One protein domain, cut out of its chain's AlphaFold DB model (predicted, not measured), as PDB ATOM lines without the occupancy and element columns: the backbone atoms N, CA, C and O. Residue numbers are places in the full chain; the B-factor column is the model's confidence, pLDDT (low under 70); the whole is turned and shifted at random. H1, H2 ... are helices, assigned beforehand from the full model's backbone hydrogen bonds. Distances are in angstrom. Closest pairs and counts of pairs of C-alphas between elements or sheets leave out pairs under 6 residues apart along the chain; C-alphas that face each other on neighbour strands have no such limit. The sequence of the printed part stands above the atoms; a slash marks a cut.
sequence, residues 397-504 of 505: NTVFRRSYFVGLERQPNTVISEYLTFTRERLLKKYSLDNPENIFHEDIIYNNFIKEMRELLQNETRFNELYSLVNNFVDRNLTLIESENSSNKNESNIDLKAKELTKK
ATOM      1  N   ASN A 397     189.665 142.860 255.094       89.44
ATOM      2  CA  ASN A 397     190.469 142.836 256.315       89.44
ATOM      3  C   ASN A 397     190.274 144.129 257.118       89.44
ATOM      4  O   ASN A 397     190.102 144.085 258.337       89.44
ATOM      5  N   THR A 398     190.209 145.267 256.433       86.69
ATOM      6  CA  THR A 398     189.919 146.580 257.016       86.69
ATOM      7  C   THR A 398     188.529 146.619 257.645       86.69
ATOM      8  O   THR A 398     188.395 147.031 258.799       86.69
ATOM      9  N   VAL A 399     187.492 146.115 256.956       91.25
ATOM     10  CA  VAL A 399     186.138 145.995 257.537       91.25
ATOM     11  C   VAL A 399     186.163 145.162 258.819       91.25
ATOM     12  O   VAL A 399     185.520 145.530 259.807       91.25
ATOM     13  N   PHE A 400     186.905 144.055 258.822       93.25
ATOM     14  CA  PHE A 400     186.989 143.148 259.965       93.25
ATOM     15  C   PHE A 400     187.705 143.793 261.148       93.25
ATOM     16  O   PHE A 400     187.129 143.822 262.237       93.25
ATOM     17  N   ARG A 401     188.882 144.387 260.925       89.12
ATOM     18  CA  ARG A 401     189.647 145.102 261.959       89.12
ATOM     19  C   ARG A 401     188.846 146.258 262.557       89.12
ATOM     20  O   ARG A 401     188.716 146.356 263.775       89.12
ATOM     21  N   ARG A 402     188.241 147.107 261.715       85.62
ATOM     22  CA  ARG A 402     187.429 148.248 262.184       85.62
ATOM     23  C   ARG A 402     186.201 147.788 262.956       85.62
ATOM     24  O   ARG A 402     185.897 148.356 264.000       85.62
ATOM     25  N   SER A 403     185.512 146.749 262.475       90.56
ATOM     26  CA  SER A 403     184.387 146.170 263.212       90.56
ATOM     27  C   SER A 403     184.840 145.697 264.589       90.56
ATOM     28  O   SER A 403     184.212 146.081 265.573       90.56
ATOM     29  N   TYR A 404     185.939 144.941 264.666       91.25
ATOM     30  CA  TYR A 404     186.462 144.400 265.918       91.25
ATOM     31  C   TYR A 404     186.757 145.494 266.951       91.25
ATOM     32  O   TYR A 404     186.259 145.401 268.071       91.25
ATOM     33  N   PHE A 405     187.461 146.566 266.572       86.88
ATOM     34  CA  PHE A 405     187.751 147.674 267.494       86.88
ATOM     35  C   PHE A 405     186.487 148.384 267.995       86.88
ATOM     36  O   PHE A 405     186.378 148.674 269.184       86.88
ATOM     37  N   VAL A 406     185.486 148.580 267.130       85.00
ATOM     38  CA  VAL A 406     184.176 149.106 267.558       85.00
ATOM     39  C   VAL A 406     183.469 148.129 268.509       85.00
ATOM     40  O   VAL A 406     182.783 148.547 269.442       85.00
ATOM     41  N   GLY A 407     183.620 146.821 268.283       90.19
ATOM     42  CA  GLY A 407     183.121 145.772 269.171       90.19
ATOM     43  C   GLY A 407     183.766 145.819 270.556       90.19
ATOM     44  O   GLY A 407     183.042 145.805 271.550       90.19
ATOM     45  N   LEU A 408     185.095 145.935 270.615       89.00
ATOM     46  CA  LEU A 408     185.859 146.073 271.858       89.00
ATOM     47  C   LEU A 408     185.406 147.278 272.684       89.00
ATOM     48  O   LEU A 408     185.259 147.168 273.895       89.00
ATOM     49  N   GLU A 409     185.149 148.414 272.039       84.56
ATOM     50  CA  GLU A 409     184.726 149.629 272.736       84.56
ATOM     51  C   GLU A 409     183.290 149.521 273.272       84.56
ATOM     52  O   GLU A 409     183.009 149.874 274.416       84.56
ATOM     53  N   ARG A 410     182.357 149.035 272.444       87.56
ATOM     54  CA  ARG A 410     180.917 149.107 272.747       87.56
ATOM     55  C   ARG A 410     180.378 147.896 273.496       87.56
ATOM     56  O   ARG A 410     179.374 148.015 274.193       87.56
ATOM     57  N   GLN A 411     180.987 146.731 273.305       93.00
ATOM     58  CA  GLN A 411     180.510 145.457 273.845       93.00
ATOM     59  C   GLN A 411     181.667 144.491 274.184       93.00
ATOM     60  O   GLN A 411     181.680 143.348 273.726       93.00
ATOM     61  N   PRO A 412     182.640 144.915 275.017       93.56
ATOM     62  CA  PRO A 412     183.873 144.160 275.289       93.56
ATOM     63  C   PRO A 412     183.645 142.744 275.838       93.56
ATOM     64  O   PRO A 412     184.459 141.853 275.605       93.56
ATOM     65  N   ASN A 413     182.542 142.533 276.560       95.81
ATOM     66  CA  ASN A 413     182.229 141.270 277.232       95.81
ATOM     67  C   ASN A 413     181.403 140.298 276.368       95.81
ATOM     68  O   ASN A 413     181.004 139.249 276.866       95.81
ATOM     69  N   THR A 414     181.113 140.627 275.105       96.25
ATOM     70  CA  THR A 414     180.414 139.709 274.192       96.25
ATOM     71  C   THR A 414     181.342 138.562 273.803       96.25
ATOM     72  O   THR A 414     182.505 138.792 273.459       96.25
ATOM     73  N   VAL A 415     180.831 137.328 273.839       96.50
ATOM     74  CA  VAL A 415     181.562 136.136 273.387       96.50
ATOM     75  C   VAL A 415     181.819 136.239 271.882       96.50
ATOM     76  O   VAL A 415     180.930 136.622 271.121       96.50
ATOM     77  N   ILE A 416     183.026 135.899 271.423       95.69
ATOM     78  CA  ILE A 416     183.429 136.061 270.017       95.69
ATOM     79  C   ILE A 416     182.460 135.363 269.059       95.69
ATOM     80  O   ILE A 416     182.105 135.949 268.042       95.69
ATOM     81  N   SER A 417     182.015 134.140 269.354       94.81
ATOM     82  CA  SER A 417     181.055 133.420 268.503       94.81
ATOM     83  C   SER A 417     179.740 134.190 268.312       94.81
ATOM     84  O   SER A 417     179.266 134.318 267.185       94.81
ATOM     85  N   GLU A 418     179.196 134.773 269.379       96.31
ATOM     86  CA  GLU A 418     177.993 135.612 269.335       96.31
ATOM     87  C   GLU A 418     178.252 136.915 268.569       96.31
ATOM     88  O   GLU A 418     177.451 137.328 267.726       96.31
ATOM     89  N   TYR A 419     179.410 137.536 268.809       96.44
ATOM     90  CA  TYR A 419     179.818 138.757 268.124       96.44
ATOM     91  C   TYR A 419     180.015 138.550 266.614       96.44
ATOM     92  O   TYR A 419     179.668 139.430 265.820       96.44
ATOM     93  N   LEU A 420     180.538 137.393 266.198       96.62
ATOM     94  CA  LEU A 420     180.681 137.019 264.790       96.62
ATOM     95  C   LEU A 420     179.316 136.879 264.111       96.62
ATOM     96  O   LEU A 420     179.132 137.445 263.032       96.62
ATOM     97  N   THR A 421     178.352 136.212 264.755       96.31
ATOM     98  CA  THR A 421     176.969 136.106 264.259       96.31
ATOM     99  C   THR A 421     176.348 137.489 264.085       96.31
ATOM    100  O   THR A 421     175.937 137.848 262.980       96.31
ATOM    101  N   PHE A 422     176.384 138.313 265.138       95.69
ATOM    102  CA  PHE A 422     175.897 139.695 265.105       95.69
ATOM    103  C   PHE A 422     176.554 140.514 263.983       95.69
ATOM    104  O   PHE A 422     175.889 141.229 263.227       95.69
ATOM    105  N   THR A 423     177.876 140.410 263.852       95.88
ATOM    106  CA  THR A 423     178.636 141.156 262.847       95.88
ATOM    107  C   THR A 423     178.270 140.701 261.442       95.88
ATOM    108  O   THR A 423     178.043 141.548 260.577       95.88
ATOM    109  N   ARG A 424     178.153 139.391 261.205       96.38
ATOM    110  CA  ARG A 424     177.764 138.843 259.905       96.38
ATOM    111  C   ARG A 424     176.373 139.317 259.491       96.38
ATOM    112  O   ARG A 424     176.218 139.773 258.361       96.38
ATOM    113  N   GLU A 425     175.389 139.280 260.387       94.81
ATOM    114  CA  GLU A 425     174.029 139.776 260.117       94.81
ATOM    115  C   GLU A 425     174.024 141.270 259.765       94.81
ATOM    116  O   GLU A 425     173.411 141.693 258.778       94.81
ATOM    117  N   ARG A 426     174.777 142.077 260.523       93.81
ATOM    118  CA  ARG A 426     174.947 143.510 260.247       93.81
ATOM    119  C   ARG A 426     175.571 143.755 258.871       93.81
ATOM    120  O   ARG A 426     175.112 144.640 258.148       93.81
ATOM    121  N   LEU A 427     176.605 142.994 258.507       94.06
ATOM    122  CA  LEU A 427     177.294 143.121 257.219       94.06
ATOM    123  C   LEU A 427     176.443 142.608 256.047       94.06
ATOM    124  O   LEU A 427     176.446 143.245 254.997       94.06
ATOM    125  N   LEU A 428     175.659 141.539 256.234       93.19
ATOM    126  CA  LEU A 428     174.680 141.051 255.252       93.19
ATOM    127  C   LEU A 428     173.665 142.133 254.890       93.19
ATOM    128  O   LEU A 428     173.366 142.318 253.714       93.19
ATOM    129  N   LYS A 429     173.178 142.884 255.885       91.12
ATOM    130  CA  LYS A 429     172.297 144.032 255.647       91.12
ATOM    131  C   LYS A 429     173.038 145.171 254.944       91.12
ATOM    132  O   LYS A 429     172.559 145.673 253.931       91.12
ATOM    133  N   LYS A 430     174.208 145.556 255.467       89.94
ATOM    134  CA  LYS A 430     175.011 146.691 254.980       89.94
ATOM    135  C   LYS A 430     175.466 146.532 253.522       89.94
ATOM    136  O   LYS A 430     175.492 147.509 252.783       89.94
ATOM    137  N   TYR A 431     175.814 145.317 253.112       91.69
ATOM    138  CA  TYR A 431     176.335 145.003 251.778       91.69
ATOM    139  C   TYR A 431     175.347 144.190 250.927       91.69
ATOM    140  O   TYR A 431     175.742 143.529 249.963       91.69
ATOM    141  N   SER A 432     174.054 144.235 251.269       87.19
ATOM    142  CA  SER A 432     172.994 143.528 250.543       87.19
ATOM    143  C   SER A 432     172.893 143.964 249.075       87.19
ATOM    144  O   SER A 432     173.411 145.010 248.678       87.19
ATOM    145  N   LEU A 433     172.251 143.140 248.241       83.88
ATOM    146  CA  LEU A 433     171.908 143.523 246.864       83.88
ATOM    147  C   LEU A 433     170.763 144.539 246.835       83.88
ATOM    148  O   LEU A 433     170.799 145.459 246.026       83.88
ATOM    149  N   ASP A 434     169.795 144.386 247.740       82.38
ATOM    150  CA  ASP A 434     168.571 145.190 247.749       82.38
ATOM    151  C   ASP A 434     168.791 146.602 248.306       82.38
ATOM    152  O   ASP A 434     168.129 147.546 247.883       82.38
ATOM    153  N   ASN A 435     169.716 146.759 249.258       76.25
ATOM    154  CA  ASN A 435     170.029 148.043 249.883       76.25
ATOM    155  C   ASN A 435     171.517 148.131 250.284       76.25
ATOM    156  O   ASN A 435     171.841 148.050 251.476       76.25
ATOM    157  N   PRO A 436     172.441 148.215 249.309       75.69
ATOM    158  CA  PRO A 436     173.865 148.354 249.590       75.69
ATOM    159  C   PRO A 436     174.193 149.719 250.206       75.69
ATOM    160  O   PRO A 436     173.515 150.712 249.945       75.69
ATOM    161  N   GLU A 437     175.280 149.769 250.980       79.38
ATOM    162  CA  GLU A 437     175.908 151.018 251.415       79.38
ATOM    163  C   GLU A 437     176.076 151.991 250.238       79.38
ATOM    164  O   GLU A 437     176.462 151.607 249.133       79.38
ATOM    165  N   ASN A 438     175.754 153.262 250.486       80.31
ATOM    166  CA  ASN A 438     175.768 154.275 249.443       80.31
ATOM    167  C   ASN A 438     177.196 154.636 249.056       80.31
ATOM    168  O   ASN A 438     178.023 154.970 249.911       80.31
ATOM    169  N   ILE A 439     177.424 154.616 247.751       88.00
ATOM    170  CA  ILE A 439     178.643 155.033 247.085       88.00
ATOM    171  C   ILE A 439     178.233 155.798 245.824       88.00
ATOM    172  O   ILE A 439     177.321 155.385 245.109       88.00
ATOM    173  N   PHE A 440     178.848 156.956 245.600       91.00
ATOM    174  CA  PHE A 440     178.522 157.827 244.466       91.00
ATOM    175  C   PHE A 440     179.455 157.564 243.279       91.00
ATOM    176  O   PHE A 440     179.053 157.680 242.125       91.00
ATOM    177  N   HIS A 441     180.690 157.149 243.571       92.06
ATOM    178  CA  HIS A 441     181.725 156.840 242.592       92.06
ATOM    179  C   HIS A 441     182.200 155.387 242.748       92.06
ATOM    180  O   HIS A 441     183.126 155.096 243.504       92.06
ATOM    181  N   GLU A 442     181.533 154.467 242.045       91.62
ATOM    182  CA  GLU A 442     181.818 153.023 242.068       91.62
ATOM    183  C   GLU A 442     182.991 152.661 241.146       91.62
ATOM    184  O   GLU A 442     182.814 152.432 239.947       91.62
ATOM    185  N   ASP A 443     184.203 152.606 241.696       91.88
ATOM    186  CA  ASP A 443     185.399 152.179 240.967       91.88
ATOM    187  C   ASP A 443     185.536 150.645 240.896       91.88
ATOM    188  O   ASP A 443     184.791 149.872 241.509       91.88
ATOM    189  N   ILE A 444     186.503 150.169 240.107       87.31
ATOM    190  CA  ILE A 444     186.777 148.730 239.969       87.31
ATOM    191  C   ILE A 444     187.159 148.082 241.306       87.31
ATOM    192  O   ILE A 444     186.838 146.916 241.543       87.31
ATOM    193  N   ILE A 445     187.813 148.838 242.187       89.12
ATOM    194  CA  ILE A 445     188.265 148.370 243.494       89.12
ATOM    195  C   ILE A 445     187.048 148.069 244.376       89.12
ATOM    196  O   ILE A 445     186.902 146.945 244.864       89.12
ATOM    197  N   TYR A 446     186.113 149.016 244.502       91.69
ATOM    198  CA  TYR A 446     184.871 148.809 245.245       91.69
ATOM    199  C   TYR A 446     184.011 147.690 244.655       91.69
ATOM    200  O   TYR A 446     183.500 146.848 245.395       91.69
ATOM    201  N   ASN A 447     183.882 147.636 243.328       90.31
ATOM    202  CA  ASN A 447     183.070 146.620 242.657       90.31
ATOM    203  C   ASN A 447     183.564 145.188 242.916       90.31
ATOM    204  O   ASN A 447     182.758 144.265 243.067       90.31
ATOM    205  N   ASN A 448     184.877 144.986 243.011       87.94
ATOM    206  CA  ASN A 448     185.423 143.681 243.378       87.94
ATOM    207  C   ASN A 448     185.283 143.407 244.874       87.94
ATOM    208  O   ASN A 448     184.813 142.330 245.241       87.94
ATOM    209  N   PHE A 449     185.576 144.393 245.723       91.00
ATOM    210  CA  PHE A 449     185.361 144.289 247.164       91.00
ATOM    211  C   PHE A 449     183.931 143.863 247.509       91.00
ATOM    212  O   PHE A 449     183.733 142.908 248.260       91.00
ATOM    213  N   ILE A 450     182.917 144.533 246.950       92.19
ATOM    214  CA  ILE A 450     181.518 144.248 247.285       92.19
ATOM    215  C   ILE A 450     181.110 142.851 246.812       92.19
ATOM    216  O   ILE A 450     180.348 142.163 247.495       92.19
ATOM    217  N   LYS A 451     181.641 142.400 245.670       91.06
ATOM    218  CA  LYS A 451     181.425 141.047 245.157       91.06
ATOM    219  C   LYS A 451     182.031 140.003 246.095       91.06
ATOM    220  O   LYS A 451     181.315 139.106 246.534       91.06
ATOM    221  N   GLU A 452     183.307 140.147 246.444       90.94
ATOM    222  CA  GLU A 452     184.011 139.223 247.341       90.94
ATOM    223  C   GLU A 452     183.390 139.203 248.741       90.94
ATOM    224  O   GLU A 452     183.194 138.134 249.320       90.94
ATOM    225  N   MET A 453     183.016 140.370 249.269       93.88
ATOM    226  CA  MET A 453     182.325 140.491 250.550       93.88
ATOM    227  C   MET A 453     180.982 139.757 250.518       93.88
ATOM    228  O   MET A 453     180.682 138.985 251.427       93.88
ATOM    229  N   ARG A 454     180.173 139.941 249.467       94.56
ATOM    230  CA  ARG A 454     178.888 139.238 249.317       94.56
ATOM    231  C   ARG A 454     179.080 137.725 249.242       94.56
ATOM    232  O   ARG A 454     178.362 137.012 249.936       94.56
ATOM    233  N   GLU A 455     180.044 137.245 248.458       93.25
ATOM    234  CA  GLU A 455     180.383 135.817 248.365       93.25
ATOM    235  C   GLU A 455     180.828 135.249 249.723       93.25
ATOM    236  O   GLU A 455     180.340 134.199 250.150       93.25
ATOM    237  N   LEU A 456     181.695 135.968 250.442       94.25
ATOM    238  CA  LEU A 456     182.161 135.587 251.773       94.25
ATOM    239  C   LEU A 456     181.008 135.500 252.778       94.25
ATOM    240  O   LEU A 456     180.915 134.530 253.527       94.25
ATOM    241  N   LEU A 457     180.109 136.488 252.779       94.62
ATOM    242  CA  LEU A 457     178.984 136.545 253.709       94.62
ATOM    243  C   LEU A 457     177.974 135.405 253.498       94.62
ATOM    244  O   LEU A 457     177.277 135.055 254.452       94.62
ATOM    245  N   GLN A 458     177.916 134.777 252.316       94.12
ATOM    246  CA  GLN A 458     177.089 133.579 252.095       94.12
ATOM    247  C   GLN A 458     177.649 132.323 252.780       94.12
ATOM    248  O   GLN A 458     176.893 131.396 253.062       94.12
ATOM    249  N   ASN A 459     178.947 132.284 253.094       94.38
ATOM    250  CA  ASN A 459     179.595 131.137 253.727       94.38
ATOM    251  C   ASN A 459     180.008 131.478 255.165       94.38
ATOM    252  O   ASN A 459     181.084 132.020 255.409       94.38
ATOM    253  N   GLU A 460     179.149 131.134 256.123       95.25
ATOM    254  CA  GLU A 460     179.357 131.437 257.543       95.25
ATOM    255  C   GLU A 460     180.661 130.852 258.101       95.25
ATOM    256  O   GLU A 460     181.396 131.550 258.798       95.25
ATOM    257  N   THR A 461     180.990 129.604 257.761       94.19
ATOM    258  CA  THR A 461     182.232 128.959 258.210       94.19
ATOM    259  C   THR A 461     183.452 129.739 257.731       94.19
ATOM    260  O   THR A 461     184.297 130.117 258.545       94.19
ATOM    261  N   ARG A 462     183.507 130.053 256.431       93.00
ATOM    262  CA  ARG A 462     184.608 130.812 255.820       93.00
ATOM    263  C   ARG A 462     184.697 132.231 256.382       93.00
ATOM    264  O   ARG A 462     185.797 132.701 256.660       93.00
ATOM    265  N   PHE A 463     183.560 132.900 256.578       96.19
ATOM    266  CA  PHE A 463     183.496 134.212 257.225       96.19
ATOM    267  C   PHE A 463     184.102 134.158 258.631       96.19
ATOM    268  O   PHE A 463     185.009 134.931 258.939       96.19
ATOM    269  N   ASN A 464     183.657 133.210 259.460       94.62
ATOM    270  CA  ASN A 464     184.127 133.067 260.835       94.62
ATOM    271  C   ASN A 464     185.631 132.761 260.887       94.62
ATOM    272  O   ASN A 464     186.343 133.311 261.729       94.62
ATOM    273  N   GLU A 465     186.128 131.889 260.006       91.94
ATOM    274  CA  GLU A 465     187.555 131.559 259.884       91.94
ATOM    275  C   GLU A 465     188.392 132.770 259.494       91.94
ATOM    276  O   GLU A 465     189.345 133.092 260.206       91.94
ATOM    277  N   LEU A 466     188.006 133.481 258.433       90.75
ATOM    278  CA  LEU A 466     188.742 134.656 257.978       90.75
ATOM    279  C   LEU A 466     188.708 135.782 259.017       90.75
ATOM    280  O   LEU A 466     189.748 136.359 259.315       90.75
ATOM    281  N   TYR A 467     187.551 136.057 259.622       94.44
ATOM    282  CA  TYR A 467     187.424 137.089 260.654       94.44
ATOM    283  C   TYR A 467     188.292 136.784 261.872       94.44
ATOM    284  O   TYR A 467     188.983 137.668 262.382       94.44
ATOM    285  N   SER A 468     188.273 135.526 262.323       91.44
ATOM    286  CA  SER A 468     189.103 135.080 263.445       91.44
ATOM    287  C   SER A 468     190.578 135.232 263.125       91.44
ATOM    288  O   SER A 468     191.343 135.686 263.961       91.44
ATOM    289  N   LEU A 469     190.971 134.883 261.905       88.38
ATOM    290  CA  LEU A 469     192.355 134.958 261.490       88.38
ATOM    291  C   LEU A 469     192.849 136.403 261.375       88.38
ATOM    292  O   LEU A 469     193.897 136.716 261.918       88.38
ATOM    293  N   VAL A 470     192.078 137.291 260.742       87.62
ATOM    294  CA  VAL A 470     192.427 138.716 260.592       87.62
ATOM    295  C   VAL A 470     192.605 139.413 261.943       87.62
ATOM    296  O   VAL A 470     193.448 140.302 262.060       87.62
ATOM    297  N   ASN A 471     191.825 139.014 262.952       88.12
ATOM    298  CA  ASN A 471     191.855 139.594 264.297       88.12
ATOM    299  C   ASN A 471     192.586 138.716 265.329       88.12
ATOM    300  O   ASN A 471     192.514 138.988 266.525       88.12
ATOM    301  N   ASN A 472     193.298 137.675 264.886       86.69
ATOM    302  CA  ASN A 472     194.095 136.779 265.731       86.69
ATOM    303  C   ASN A 472     193.326 136.104 266.881       86.69
ATOM    304  O   ASN A 472     193.875 135.870 267.956       86.69
ATOM    305  N   PHE A 473     192.060 135.747 266.671       86.44
ATOM    306  CA  PHE A 473     191.287 134.998 267.658       86.44
ATOM    307  C   PHE A 473     191.773 133.551 267.751       86.44
ATOM    308  O   PHE A 473     191.663 132.777 266.798       86.44
ATOM    309  N   VAL A 474     192.280 133.183 268.929       79.06
ATOM    310  CA  VAL A 474     192.777 131.830 269.229       79.06
ATOM    311  C   VAL A 474     191.652 130.904 269.707       79.06
ATOM    312  O   VAL A 474     191.673 129.710 269.413       79.06
ATOM    313  N   ASP A 475     190.646 131.451 270.398       85.44
ATOM    314  CA  ASP A 475     189.455 130.736 270.865       85.44
ATOM    315  C   ASP A 475     188.220 131.643 270.749       85.44
ATOM    316  O   ASP A 475     188.218 132.776 271.228       85.44
ATOM    317  N   ARG A 476     187.161 131.144 270.100       90.50
ATOM    318  CA  ARG A 476     185.906 131.882 269.881       90.50
ATOM    319  C   ARG A 476     184.950 131.834 271.078       90.50
ATOM    320  O   ARG A 476     183.903 132.477 271.023       90.50
ATOM    321  N   ASN A 477     185.278 131.073 272.122       92.62
ATOM    322  CA  ASN A 477     184.527 131.050 273.380       92.62
ATOM    323  C   ASN A 477     184.966 132.152 274.351       92.62
ATOM    324  O   ASN A 477     184.296 132.372 275.356       92.62
ATOM    325  N   LEU A 478     186.073 132.840 274.059       92.69
ATOM    326  CA  LEU A 478     186.494 134.017 274.807       92.69
ATOM    327  C   LEU A 478     185.609 135.218 274.471       92.69
ATOM    328  O   LEU A 478     185.040 135.318 273.379       92.69
ATOM    329  N   THR A 479     185.536 136.158 275.403       94.31
ATOM    330  CA  THR A 479     185.011 137.499 275.142       94.31
ATOM    331  C   THR A 479     185.990 138.323 274.299       94.31
ATOM    332  O   THR A 479     187.187 138.022 274.224       94.31
ATOM    333  N   LEU A 480     185.503 139.393 273.660       91.19
ATOM    334  CA  LEU A 480     186.356 140.285 272.864       91.19
ATOM    335  C   LEU A 480     187.532 140.834 273.688       91.19
ATOM    336  O   LEU A 480     188.671 140.792 273.219       91.19
ATOM    337  N   ILE A 481     187.285 141.271 274.925       90.19
ATOM    338  CA  ILE A 481     188.327 141.827 275.802       90.19
ATOM    339  C   ILE A 481     189.329 140.769 276.292       90.19
ATOM    340  O   ILE A 481     190.521 141.049 276.427       90.19
ATOM    341  N   GLU A 482     188.895 139.528 276.524       88.62
ATOM    342  CA  GLU A 482     189.803 138.426 276.868       88.62
ATOM    343  C   GLU A 482     190.730 138.081 275.698       88.62
ATOM    344  O   GLU A 482     191.919 137.825 275.906       88.62
ATOM    345  N   SER A 483     190.215 138.141 274.466       83.12
ATOM    346  CA  SER A 483     191.019 137.885 273.273       83.12
ATOM    347  C   SER A 483     192.124 138.921 273.076       83.12
ATOM    348  O   SER A 483     193.264 138.533 272.830       83.12
ATOM    349  N   GLU A 484     191.846 140.211 273.299       78.12
ATOM    350  CA  GLU A 484     192.845 141.283 273.172       78.12
ATOM    351  C   GLU A 484     194.035 141.057 274.121       78.12
ATOM    352  O   GLU A 484     195.196 141.185 273.730       78.12
ATOM    353  N   ASN A 485     193.756 140.610 275.348       65.31
ATOM    354  CA  ASN A 485     194.783 140.299 276.342       65.31
ATOM    355  C   ASN A 485     195.621 139.057 275.980       65.31
ATOM    356  O   ASN A 485     196.782 138.950 276.386       65.31
ATOM    357  N   SER A 486     195.056 138.125 275.208       58.94
ATOM    358  CA  SER A 486     195.719 136.889 274.772       58.94
ATOM    359  C   SER A 486     196.559 137.045 273.492       58.94
ATOM    360  O   SER A 486     197.522 136.301 273.300       58.94
ATOM    361  N   SER A 487     196.251 138.044 272.658       54.31
ATOM    362  CA  SER A 487     196.826 138.245 271.317       54.31
ATOM    363  C   SER A 487     198.202 138.929 271.281       54.31
ATOM    364  O   SER A 487     198.766 139.103 270.205       54.31
ATOM    365  N   ASN A 488     198.813 139.252 272.429       45.66
ATOM    366  CA  ASN A 488     200.149 139.881 272.515       45.66
ATOM    367  C   ASN A 488     201.334 138.964 272.105       45.66
ATOM    368  O   ASN A 488     202.476 139.188 272.517       45.66
ATOM    369  N   LYS A 489     201.105 137.918 271.299       40.69
ATOM    370  CA  LYS A 489     202.152 137.035 270.764       40.69
ATOM    371  C   LYS A 489     201.867 136.652 269.305       40.69
ATOM    372  O   LYS A 489     200.944 135.892 269.043       40.69
ATOM    373  N   ASN A 490     202.779 137.075 268.423       39.53
ATOM    374  CA  ASN A 490     203.000 136.669 267.022       39.53
ATOM    375  C   ASN A 490     202.236 137.433 265.925       39.53
ATOM    376  O   ASN A 490     201.194 136.995 265.456       39.53
ATOM    377  N   GLU A 491     202.861 138.490 265.399       40.88
ATOM    378  CA  GLU A 491     202.390 139.244 264.222       40.88
ATOM    379  C   GLU A 491     202.887 138.715 262.857       40.88
ATOM    380  O   GLU A 491     202.534 139.279 261.830       40.88
ATOM    381  N   SER A 492     203.671 137.632 262.763       40.00
ATOM    382  CA  SER A 492     204.429 137.355 261.522       40.00
ATOM    383  C   SER A 492     204.058 136.095 260.719       40.00
ATOM    384  O   SER A 492     204.936 135.540 260.066       40.00
ATOM    385  N   ASN A 493     202.813 135.589 260.745       43.38
ATOM    386  CA  ASN A 493     202.446 134.417 259.908       43.38
ATOM    387  C   ASN A 493     200.949 134.271 259.533       43.38
ATOM    388  O   ASN A 493     200.502 133.190 259.145       43.38
ATOM    389  N   ILE A 494     200.160 135.340 259.651       50.41
ATOM    390  CA  ILE A 494     198.687 135.301 259.560       50.41
ATOM    391  C   ILE A 494     198.169 135.487 258.120       50.41
ATOM    392  O   ILE A 494     197.216 134.817 257.715       50.41
ATOM    393  N   ASP A 495     198.848 136.300 257.302       46.97
ATOM    394  CA  ASP A 495     198.380 136.656 255.953       46.97
ATOM    395  C   ASP A 495     198.358 135.488 254.955       46.97
ATOM    396  O   ASP A 495     197.514 135.454 254.063       46.97
ATOM    397  N   LEU A 496     199.233 134.487 255.098       42.69
ATOM    398  CA  LEU A 496     199.289 133.339 254.180       42.69
ATOM    399  C   LEU A 496     198.073 132.404 254.319       42.69
ATOM    400  O   LEU A 496     197.532 131.942 253.315       42.69
ATOM    401  N   LYS A 497     197.599 132.162 255.548       47.62
ATOM    402  CA  LYS A 497     196.450 131.274 255.819       47.62
ATOM    403  C   LYS A 497     195.103 131.928 255.489       47.62
ATOM    404  O   LYS A 497     194.161 131.232 255.123       47.62
ATOM    405  N   ALA A 498     195.023 133.258 255.571       49.28
ATOM    406  CA  ALA A 498     193.815 134.027 255.260       49.28
ATOM    407  C   ALA A 498     193.492 133.951 253.772       49.28
ATOM    408  O   ALA A 498     192.332 133.863 253.374       49.28
ATOM    409  N   LYS A 499     194.549 133.882 252.964       50.75
ATOM    410  CA  LYS A 499     194.488 133.885 251.509       50.75
ATOM    411  C   LYS A 499     194.108 132.531 250.901       50.75
ATOM    412  O   LYS A 499     193.393 132.496 249.899       50.75
ATOM    413  N   GLU A 500     194.502 131.410 251.515       52.94
ATOM    414  CA  GLU A 500     194.010 130.079 251.103       52.94
ATOM    415  C   GLU A 500     192.490 129.955 251.275       52.94
ATOM    416  O   GLU A 500     191.817 129.300 250.474       52.94
ATOM    417  N   LEU A 501     191.939 130.617 252.294       50.81
ATOM    418  CA  LEU A 501     190.505 130.647 252.560       50.81
ATOM    419  C   LEU A 501     189.757 131.612 251.634       50.81
ATOM    420  O   LEU A 501     188.575 131.387 251.387       50.81
ATOM    421  N   THR A 502     190.408 132.641 251.072       47.28
ATOM    422  CA  THR A 502     189.775 133.552 250.105       47.28
ATOM    423  C   THR A 502     189.793 133.059 248.650       47.28
ATOM    424  O   THR A 502     188.890 133.418 247.895       47.28
ATOM    425  N   LYS A 503     190.765 132.224 248.244       45.03
ATOM    426  CA  LYS A 503     190.969 131.808 246.834       45.03
ATOM    427  C   LYS A 503     190.428 130.432 246.422       45.03
ATOM    428  O   LYS A 503     190.498 130.111 245.236       45.03
ATOM    429  N   LYS A 504     189.876 129.612 247.326       36.62
ATOM    430  CA  LYS A 504     189.266 128.326 246.927       36.62
ATOM    431  C   LYS A 504     187.967 128.553 246.138       36.62
ATOM    432  O   LYS A 504     186.904 128.728 246.732       36.62
TER     433      LYS A 504
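This is residues 397 to 504 of the 505 residues of the protein "HD domain-containing protein" of Tenericutes bacterium (UniProt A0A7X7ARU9). A loose-edged cluster of crossed helices is built round H4: H2 crosses it, H1 packs on it nearly at right angles by residues 397 to 401, and H6 runs beside it the opposite way. H3 turns off before H4 at a corner; H5 lies at one end of the longest axis, while at the other end residues 439 to 449, in the long link and the first part of H3, stick out. The printed part has 108 residues, with six named helices in the order H1 to H6 and no named strand, and its class is all helix. It is compact, with a radius of gyration of the C-alphas of 14.4 A and spans of 39 by 30 by 23 A.

Find C-alpha 397 at (190.469, 142.836, 256.315); from there H1 runs to residue 410, 20.0 A. Next comes H2, residues 416 to 430, 20.2 A. Look for H3 from C-alpha 444 at (186.777, 148.730, 239.969) to residue 458, 21.7 A. H4 is residues 460 to 470, 15.3 A, and H5 residues 480 to 486. H6, residues 495 to 503, ends at C-alpha 503, (190.969, 131.808, 246.834).

Begin at the hub, H4, which touches four helices. H6 touches it at a shallow tilt of 23 degrees, opposite ways; their closest C-alphas, Leu 466 and Ala 498, are 5.8 A apart. H1 touches H4 with residues 397 to 401 alone, about perpendicular at 83 degrees, the closest C-alphas being those of Phe 400 and Tyr 467, 6.1 A. H2 touches H4 with residues 420 to 424 alone, only just about perpendicular at 72 degrees; the closest C-alphas, Leu 420 and Asn 464, are 6.6 A apart. H3 and H4 only just touch, and only at the corner, with 3 pairs of C-alphas within 8 A, the closest being Leu 456 and Phe 463, 5.8 A. Farther out, H2 and H3 touch at a steep tilt of 51 degrees, opposite ways, with Leu 428 and Leu 457 the closest C-alphas at 6.4 A. H5 and H1 only just touch, with 3 pairs within 8 A; the closest C-alphas, Leu 408 and Leu 480, are 5.9 A apart. Among the pairs apart are H1 and H6. In H1 to H5 every O i to N i+4 pair is within hydrogen-bond range; in H6 it is 2 of 5, beside 2 of 6 O i to N i+3 pairs.

The two C-alphas farthest apart are those of Asp 434 and Lys 489, 41.5 A. The printed part has no cut. The link from H2 to H3, residues 431 to 443, is long. The model's confidence is under 70 in residues 485 to 504.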